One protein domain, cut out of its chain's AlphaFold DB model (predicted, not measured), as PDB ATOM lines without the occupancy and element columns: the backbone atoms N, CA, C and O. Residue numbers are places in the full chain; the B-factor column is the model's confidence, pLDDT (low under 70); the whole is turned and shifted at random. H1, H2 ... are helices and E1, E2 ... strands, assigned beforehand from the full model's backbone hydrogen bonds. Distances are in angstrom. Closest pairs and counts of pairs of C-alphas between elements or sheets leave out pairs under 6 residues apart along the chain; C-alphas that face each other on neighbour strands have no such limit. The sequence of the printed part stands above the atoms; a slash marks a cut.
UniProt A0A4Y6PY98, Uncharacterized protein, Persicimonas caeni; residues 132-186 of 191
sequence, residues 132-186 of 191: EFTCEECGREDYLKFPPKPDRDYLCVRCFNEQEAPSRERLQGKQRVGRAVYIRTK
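Overview. This is residues 132 to 186 of the 191 residues of an uncharacterized protein of Persicimonas caeni (UniProt A0A4Y6PY98). A small sheet of three strands, E3, E5 and E4, sits between a two-stranded hairpin, E1 and E2, at one end of the long axis and a loop at the other, where residues 164 to 170 stick out, 168 to 170 of them belonging to H2. The short helix H1 stands up over E5. The printed part has 55 residues, with named elements in the order E1, E2, E3, H1, H2, E4, E5; both sheets are antiparallel and the class is mixed, helices and strands. It is compact, with a radius of gyration of the C-alphas of 10.9 A, and elongated, spanning 31 by 19 by 18 A.

Arrangement. Begin at E1, residues 132 to 134, and E2, residues 141 to 144, a hairpin with N 133 and O 142 2.9 A apart. Next comes E3, residues 153 to 156; the closest C-alphas of E1 and E3 are those of Thr 134 and Tyr 154, 7.3 A apart. H1, residues 157 to 162, has every O i to N i+4 pair within hydrogen-bond range; H2, residues 168 to 171, is too short for one. E4, residues 174 to 176, and E5, residues 181 to 184, form a hairpin, with N 175 and O 183 2.9 A apart. Look across E5 to E3, also antiparallel: N 155 and O 182 are 2.9 A apart. E3, H1, H2 and E4 form a split strand-helix-strand unit, two same-way strands with E5 between them, and its crossover is right-handed. H1 is on this sheet, over E5, at a height of 9.1 A; the closest C-alphas, of Val 157 and Val 181, are 6.3 A apart. H2 is not on it.

Along the chain. Find C-alpha 132 at (161.528, 191.712, 164.748), where E1 begins its 7.1 A. E2 spans 10.4 A, E3 10.5 A, H1 8.6 A, H2 5.5 A and E4 7.0 A; E5 runs 10.6 A to C-alpha 184 at (160.512, 179.997, 177.860).

Size, cuts and confidence. The C-alphas farthest apart are those of Pro 147 and Pro 166, at 31.1 A. The printed part has no cut and no long link. Confidence is under 70 at residues 163 to 174, 178 to 180 and 185 to 186.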
ATOM      1  N   GLU A 132     162.154 192.867 165.368       84.88
ATOM      2  CA  GLU A 132     161.528 191.712 164.748       84.88
ATOM      3  C   GLU A 132     162.043 190.418 165.391       84.88
ATOM      4  O   GLU A 132     163.231 190.282 165.699       84.88
ATOM      5  N   PHE A 133     161.142 189.468 165.619       87.19
ATOM      6  CA  PHE A 133     161.491 188.112 166.019       87.19
ATOM      7  C   PHE A 133     160.612 187.100 165.293       87.19
ATOM      8  O   PHE A 133     159.475 187.386 164.917       87.19
ATOM      9  N   THR A 134     161.126 185.886 165.149       87.62
ATOM     10  CA  THR A 134     160.386 184.752 164.603       87.62
ATOM     11  C   THR A 134     159.912 183.852 165.737       87.62
ATOM     12  O   THR A 134     160.668 183.487 166.637       87.62
ATOM     13  N   CYS A 135     158.627 183.502 165.724       85.50
ATOM     14  CA  CYS A 135     158.069 182.544 166.668       85.50
ATOM     15  C   CYS A 135     158.631 181.148 166.383       85.50
ATOM     16  O   CYS A 135     158.420 180.618 165.295       85.50
ATOM     17  N   GLU A 136     159.265 180.515 167.367       83.50
ATOM     18  CA  GLU A 136     159.952 179.227 167.173       83.50
ATOM     19  C   GLU A 136     159.004 178.075 166.790       83.50
ATOM     20  O   GLU A 136     159.361 177.198 166.012       83.50
ATOM     21  N   GLU A 137     157.757 178.099 167.268       81.81
ATOM     22  CA  GLU A 137     156.808 176.994 167.044       81.81
ATOM     23  C   GLU A 137     156.086 177.064 165.687       81.81
ATOM     24  O   GLU A 137     155.654 176.042 165.166       81.81
ATOM     25  N   CYS A 138     155.899 178.259 165.117       84.44
ATOM     26  CA  CYS A 138     155.093 178.434 163.899       84.44
ATOM     27  C   CYS A 138     155.767 179.250 162.796       84.44
ATOM     28  O   CYS A 138     155.185 179.405 161.724       84.44
ATOM     29  N   GLY A 139     156.954 179.805 163.050       82.62
ATOM     30  CA  GLY A 139     157.724 180.593 162.089       82.62
ATOM     31  C   GLY A 139     157.155 181.976 161.768       82.62
ATOM     32  O   GLY A 139     157.683 182.650 160.892       82.62
ATOM     33  N   ARG A 140     156.084 182.424 162.438       82.75
ATOM     34  CA  ARG A 140     155.502 183.751 162.188       82.75
ATOM     35  C   ARG A 140     156.386 184.862 162.757       82.75
ATOM     36  O   ARG A 140     156.821 184.761 163.901       82.75
ATOM     37  N   GLU A 141     156.564 185.923 161.979       80.62
ATOM     38  CA  GLU A 141     157.202 187.176 162.390       80.62
ATOM     39  C   GLU A 141     156.281 188.027 163.285       80.62
ATOM     40  O   GLU A 141     155.072 188.136 163.049       80.62
ATOM     41  N   ASP A 142     156.838 188.590 164.354       80.44
ATOM     42  CA  ASP A 142     156.161 189.510 165.273       80.44
ATOM     43  C   ASP A 142     157.202 190.472 165.893       80.44
ATOM     44  O   ASP A 142     158.402 190.353 165.637       80.44
ATOM     45  N   TYR A 143     156.767 191.451 166.693       84.19
ATOM     46  CA  TYR A 143     157.609 192.570 167.135       84.19
ATOM     47  C   TYR A 143     157.748 192.666 168.664       84.19
ATOM     48  O   TYR A 143     156.783 192.557 169.429       84.19
ATOM     49  N   LEU A 144     158.968 192.951 169.126       81.56
ATOM     50  CA  LEU A 144     159.321 193.222 170.520       81.56
ATOM     51  C   LEU A 144     159.627 194.699 170.741       81.56
ATOM     52  O   LEU A 144     160.223 195.372 169.911       81.56
ATOM     53  N   LYS A 145     159.318 195.185 171.945       81.12
ATOM     54  CA  LYS A 145     159.707 196.533 172.411       81.12
ATOM     55  C   LYS A 145     161.102 196.582 173.037       81.12
ATOM     56  O   LYS A 145     161.460 197.566 173.675       81.12
ATOM     57  N   PHE A 146     161.815 195.467 172.992       81.69
ATOM     58  CA  PHE A 146     163.124 195.289 173.594       81.69
ATOM     59  C   PHE A 146     163.923 194.306 172.736       81.69
ATOM     60  O   PHE A 146     163.313 193.441 172.104       81.69
ATOM     61  N   PRO A 147     165.259 194.404 172.730       82.75
ATOM     62  CA  PRO A 147     166.096 193.489 171.969       82.75
ATOM     63  C   PRO A 147     165.893 192.041 172.441       82.75
ATOM     64  O   PRO A 147     165.951 191.794 173.656       82.75
ATOM     65  N   PRO A 148     165.656 191.080 171.527       83.19
ATOM     66  CA  PRO A 148     165.564 189.677 171.895       83.19
ATOM     67  C   PRO A 148     166.888 189.219 172.512       83.19
ATOM     68  O   PRO A 148     167.973 189.530 172.023       83.19
ATOM     69  N   LYS A 149     166.803 188.497 173.627       83.88
ATOM     70  CA  LYS A 149     167.959 187.871 174.264       83.88
ATOM     71  C   LYS A 149     168.257 186.563 173.529       83.88
ATOM     72  O   LYS A 149     167.314 185.822 173.276       83.88
ATOM     73  N   PRO A 150     169.530 186.245 173.256       82.06
ATOM     74  CA  PRO A 150     169.891 185.044 172.497       82.06
ATOM     75  C   PRO A 150     169.595 183.732 173.241       82.06
ATOM     76  O   PRO A 150     169.466 182.694 172.612       82.06
ATOM     77  N   ASP A 151     169.470 183.779 174.567       84.00
ATOM     78  CA  ASP A 151     169.294 182.607 175.437       84.00
ATOM     79  C   ASP A 151     167.815 182.303 175.761       84.00
ATOM     80  O   ASP A 151     167.472 181.753 176.806       84.00
ATOM     81  N   ARG A 152     166.884 182.794 174.933       82.44
ATOM     82  CA  ARG A 152     165.444 182.737 175.210       82.44
ATOM     83  C   ARG A 152     164.648 182.428 173.955       82.44
ATOM     84  O   ARG A 152     164.821 183.076 172.929       82.44
ATOM     85  N   ASP A 153     163.692 181.529 174.126       86.00
ATOM     86  CA  ASP A 153     162.775 181.103 173.075       86.00
ATOM     87  C   ASP A 153     161.537 182.010 173.090       86.00
ATOM     88  O   ASP A 153     160.887 182.166 174.133       86.00
ATOM     89  N   TYR A 154     161.204 182.617 171.948       86.19
ATOM     90  CA  TYR A 154     160.114 183.589 171.822       86.19
ATOM     91  C   TYR A 154     158.895 182.991 171.114       86.19
ATOM     92  O   TYR A 154     158.995 182.417 170.030       86.19
ATOM     93  N   LEU A 155     157.715 183.171 171.714       85.38
ATOM     94  CA  LEU A 155     156.450 182.616 171.228       85.38
ATOM     95  C   LEU A 155     155.391 183.700 171.005       85.38
ATOM     96  O   LEU A 155     155.203 184.592 171.841       85.38
ATOM     97  N   CYS A 156     154.645 183.569 169.904       83.56
ATOM     98  CA  CYS A 156     153.475 184.398 169.618       83.56
ATOM     99  C   CYS A 156     152.258 183.992 170.474       83.56
ATOM    100  O   CYS A 156     152.170 182.873 170.985       83.56
ATOM    101  N   VAL A 157     151.264 184.883 170.576       82.06
ATOM    102  CA  VAL A 157     150.038 184.667 171.381       82.06
ATOM    103  C   VAL A 157     149.316 183.373 171.058       82.06
ATOM    104  O   VAL A 157     148.820 182.703 171.958       82.06
ATOM    105  N   ARG A 158     149.226 183.027 169.773       82.25
ATOM    106  CA  ARG A 158     148.459 181.860 169.333       82.25
ATOM    107  C   ARG A 158     149.114 180.565 169.792       82.25
ATOM    108  O   ARG A 158     148.462 179.784 170.472       82.25
ATOM    109  N   CYS A 159     150.404 180.398 169.500       80.44
ATOM    110  CA  CYS A 159     151.156 179.208 169.896       80.44
ATOM    111  C   CYS A 159     151.255 179.068 171.415       80.44
ATOM    112  O   CYS A 159     151.239 177.956 171.931       80.44
ATOM    113  N   PHE A 160     151.319 180.186 172.144       76.69
ATOM    114  CA  PHE A 160     151.270 180.141 173.600       76.69
ATOM    115  C   PHE A 160     149.919 179.621 174.113       76.69
ATOM    116  O   PHE A 160     149.893 178.670 174.889       76.69
ATOM    117  N   ASN A 161     148.807 180.189 173.637       72.75
ATOM    118  CA  ASN A 161     147.462 179.812 174.083       72.75
ATOM    119  C   ASN A 161     147.080 178.374 173.673       72.75
ATOM    120  O   ASN A 161     146.360 177.696 174.401       72.75
ATOM    121  N   GLU A 162     147.565 177.883 172.528       71.88
ATOM    122  CA  GLU A 162     147.359 176.492 172.085       71.88
ATOM    123  C   GLU A 162     148.031 175.473 173.032       71.88
ATOM    124  O   GLU A 162     147.532 174.359 173.186       71.88
ATOM    125  N   GLN A 163     149.101 175.860 173.745       64.75
ATOM    126  CA  GLN A 163     149.753 175.027 174.769       64.75
ATOM    127  C   GLN A 163     149.057 175.068 176.149       64.75
ATOM    128  O   GLN A 163     149.437 174.301 177.034       64.75
ATOM    129  N   GLU A 164     148.048 175.926 176.365       56.84
ATOM    130  CA  GLU A 164     147.363 176.097 177.665       56.84
ATOM    131  C   GLU A 164     146.241 175.070 177.941       56.84
ATOM    132  O   GLU A 164     145.635 175.087 179.014       56.84
ATOM    133  N   ALA A 165     145.985 174.117 177.040       51.00
ATOM    134  CA  ALA A 165     145.066 173.006 177.294       51.00
ATOM    135  C   ALA A 165     145.812 171.767 177.855       51.00
ATOM    136  O   ALA A 165     146.679 171.213 177.187       51.00
ATOM    137  N   PRO A 166     145.419 171.197 179.007       47.06
ATOM    138  CA  PRO A 166     145.570 171.728 180.361       47.06
ATOM    139  C   PRO A 166     146.531 170.869 181.226       47.06
ATOM    140  O   PRO A 166     146.381 169.655 181.312       47.06
ATOM    141  N   SER A 167     147.477 171.491 181.942       47.91
ATOM    142  CA  SER A 167     147.878 171.121 183.318       47.91
ATOM    143  C   SER A 167     148.700 172.259 183.936       47.91
ATOM    144  O   SER A 167     149.452 172.952 183.254       47.91
ATOM    145  N   ARG A 168     148.547 172.488 185.243       53.19
ATOM    146  CA  ARG A 168     149.216 173.583 185.969       53.19
ATOM    147  C   ARG A 168     150.739 173.381 186.080       53.19
ATOM    148  O   ARG A 168     151.464 174.359 186.196       53.19
ATOM    149  N   GLU A 169     151.203 172.135 185.973       57.81
ATOM    150  CA  GLU A 169     152.622 171.746 185.890       57.81
ATOM    151  C   GLU A 169     153.261 172.142 184.547       57.81
ATOM    152  O   GLU A 169     154.418 172.537 184.507       57.81
ATOM    153  N   ARG A 170     152.502 172.148 183.438       52.59
ATOM    154  CA  ARG A 170     153.006 172.555 182.107       52.59
ATOM    155  C   ARG A 170     153.230 174.061 181.937       52.59
ATOM    156  O   ARG A 170     153.821 174.487 180.942       52.59
ATOM    157  N   LEU A 171     152.732 174.864 182.877       54.50
ATOM    158  CA  LEU A 171     152.937 176.315 182.932       54.50
ATOM    159  C   LEU A 171     154.228 176.700 183.673       54.50
ATOM    160  O   LEU A 171     154.593 177.877 183.693       54.50
ATOM    161  N   GLN A 172     154.916 175.732 184.283       64.75
ATOM    162  CA  GLN A 172     156.185 175.951 184.967       64.75
ATOM    163  C   GLN A 172     157.267 176.312 183.925       64.75
ATOM    164  O   GLN A 172     157.363 175.669 182.883       64.75
ATOM    165  N   GLY A 173     158.003 177.410 184.143       66.56
ATOM    166  CA  GLY A 173     159.083 177.875 183.249       66.56
ATOM    167  C   GLY A 173     158.695 178.859 182.126       66.56
ATOM    168  O   GLY A 173     159.556 179.269 181.347       66.56
ATOM    169  N   LYS A 174     157.424 179.286 182.016       69.19
ATOM    170  CA  LYS A 174     156.979 180.232 180.964       69.19
ATOM    171  C   LYS A 174     156.550 181.587 181.525       69.19
ATOM    172  O   LYS A 174     155.700 181.664 182.409       69.19
ATOM    173  N   GLN A 175     157.087 182.678 180.967       75.44
ATOM    174  CA  GLN A 175     156.804 184.047 181.415       75.44
ATOM    175  C   GLN A 175     156.239 184.924 180.291       75.44
ATOM    176  O   GLN A 175     156.810 185.034 179.206       75.44
ATOM    177  N   ARG A 176     155.139 185.635 180.580       77.44
ATOM    178  CA  ARG A 176     154.611 186.695 179.711       77.44
ATOM    179  C   ARG A 176     155.441 187.967 179.872       77.44
ATOM    180  O   ARG A 176     155.464 188.560 180.947       77.44
ATOM    181  N   VAL A 177     156.074 188.410 178.791       75.62
ATOM    182  CA  VAL A 177     156.950 189.597 178.772       75.62
ATOM    183  C   VAL A 177     156.337 190.794 178.044       75.62
ATOM    184  O   VAL A 177     156.811 191.917 178.191       75.62
ATOM    185  N   GLY A 178     155.254 190.583 177.291       69.00
ATOM    186  CA  GLY A 178     154.574 191.640 176.548       69.00
ATOM    187  C   GLY A 178     153.070 191.425 176.406       69.00
ATOM    188  O   GLY A 178     152.503 190.420 176.844       69.00
ATOM    189  N   ARG A 179     152.395 192.383 175.752       61.44
ATOM    190  CA  ARG A 179     150.949 192.294 175.469       61.44
ATOM    191  C   ARG A 179     150.618 191.054 174.627       61.44
ATOM    192  O   ARG A 179     149.516 190.536 174.783       61.44
ATOM    193  N   ALA A 180     151.582 190.562 173.847       65.62
ATOM    194  CA  ALA A 180     151.425 189.457 172.908       65.62
ATOM    195  C   ALA A 180     152.615 188.461 172.859       65.62
ATOM    196  O   ALA A 180     152.666 187.611 171.979       65.62
ATOM    197  N   VAL A 181     153.572 188.565 173.788       73.31
ATOM    198  CA  VAL A 181     154.880 187.894 173.679       73.31
ATOM    199  C   VAL A 181     155.162 187.070 174.927       73.31
ATOM    200  O   VAL A 181     155.045 187.581 176.053       73.31
ATOM    201  N   TYR A 182     155.587 185.828 174.709       78.94
ATOM    202  CA  TYR A 182     155.892 184.858 175.753       78.94
ATOM    203  C   TYR A 182     157.296 184.287 175.578       78.94
ATOM    204  O   TYR A 182     157.763 184.131 174.454       78.94
ATOM    205  N   ILE A 183     157.954 183.998 176.702       83.31
ATOM    206  CA  ILE A 183     159.310 183.448 176.747       83.31
ATOM    207  C   ILE A 183     159.323 182.141 177.539       83.31
ATOM    208  O   ILE A 183     158.726 182.085 178.620       83.31
ATOM    209  N   ARG A 184     160.047 181.130 177.043       76.56
ATOM    210  CA  ARG A 184     160.512 179.997 177.860       76.56
ATOM    211  C   ARG A 184     161.868 180.364 178.456       76.56
ATOM    212  O   ARG A 184     162.814 180.643 177.724       76.56
ATOM    213  N   THR A 185     161.958 180.440 179.777       63.97
ATOM    214  CA  THR A 185     163.265 180.456 180.441       63.97
ATOM    215  C   THR A 185     163.680 179.004 180.575       63.97
ATOM    216  O   THR A 185     162.998 178.270 181.283       63.97
ATOM    217  N   LYS A 186     164.730 178.574 179.864       55.50
ATOM    218  CA  LYS A 186     165.368 177.291 180.179       55.50
ATOM    219  C   LYS A 186     165.830 177.383 181.630       55.50
ATOM    220  O   LYS A 186     166.482 178.361 181.989       55.50
TER     221      LYS A 186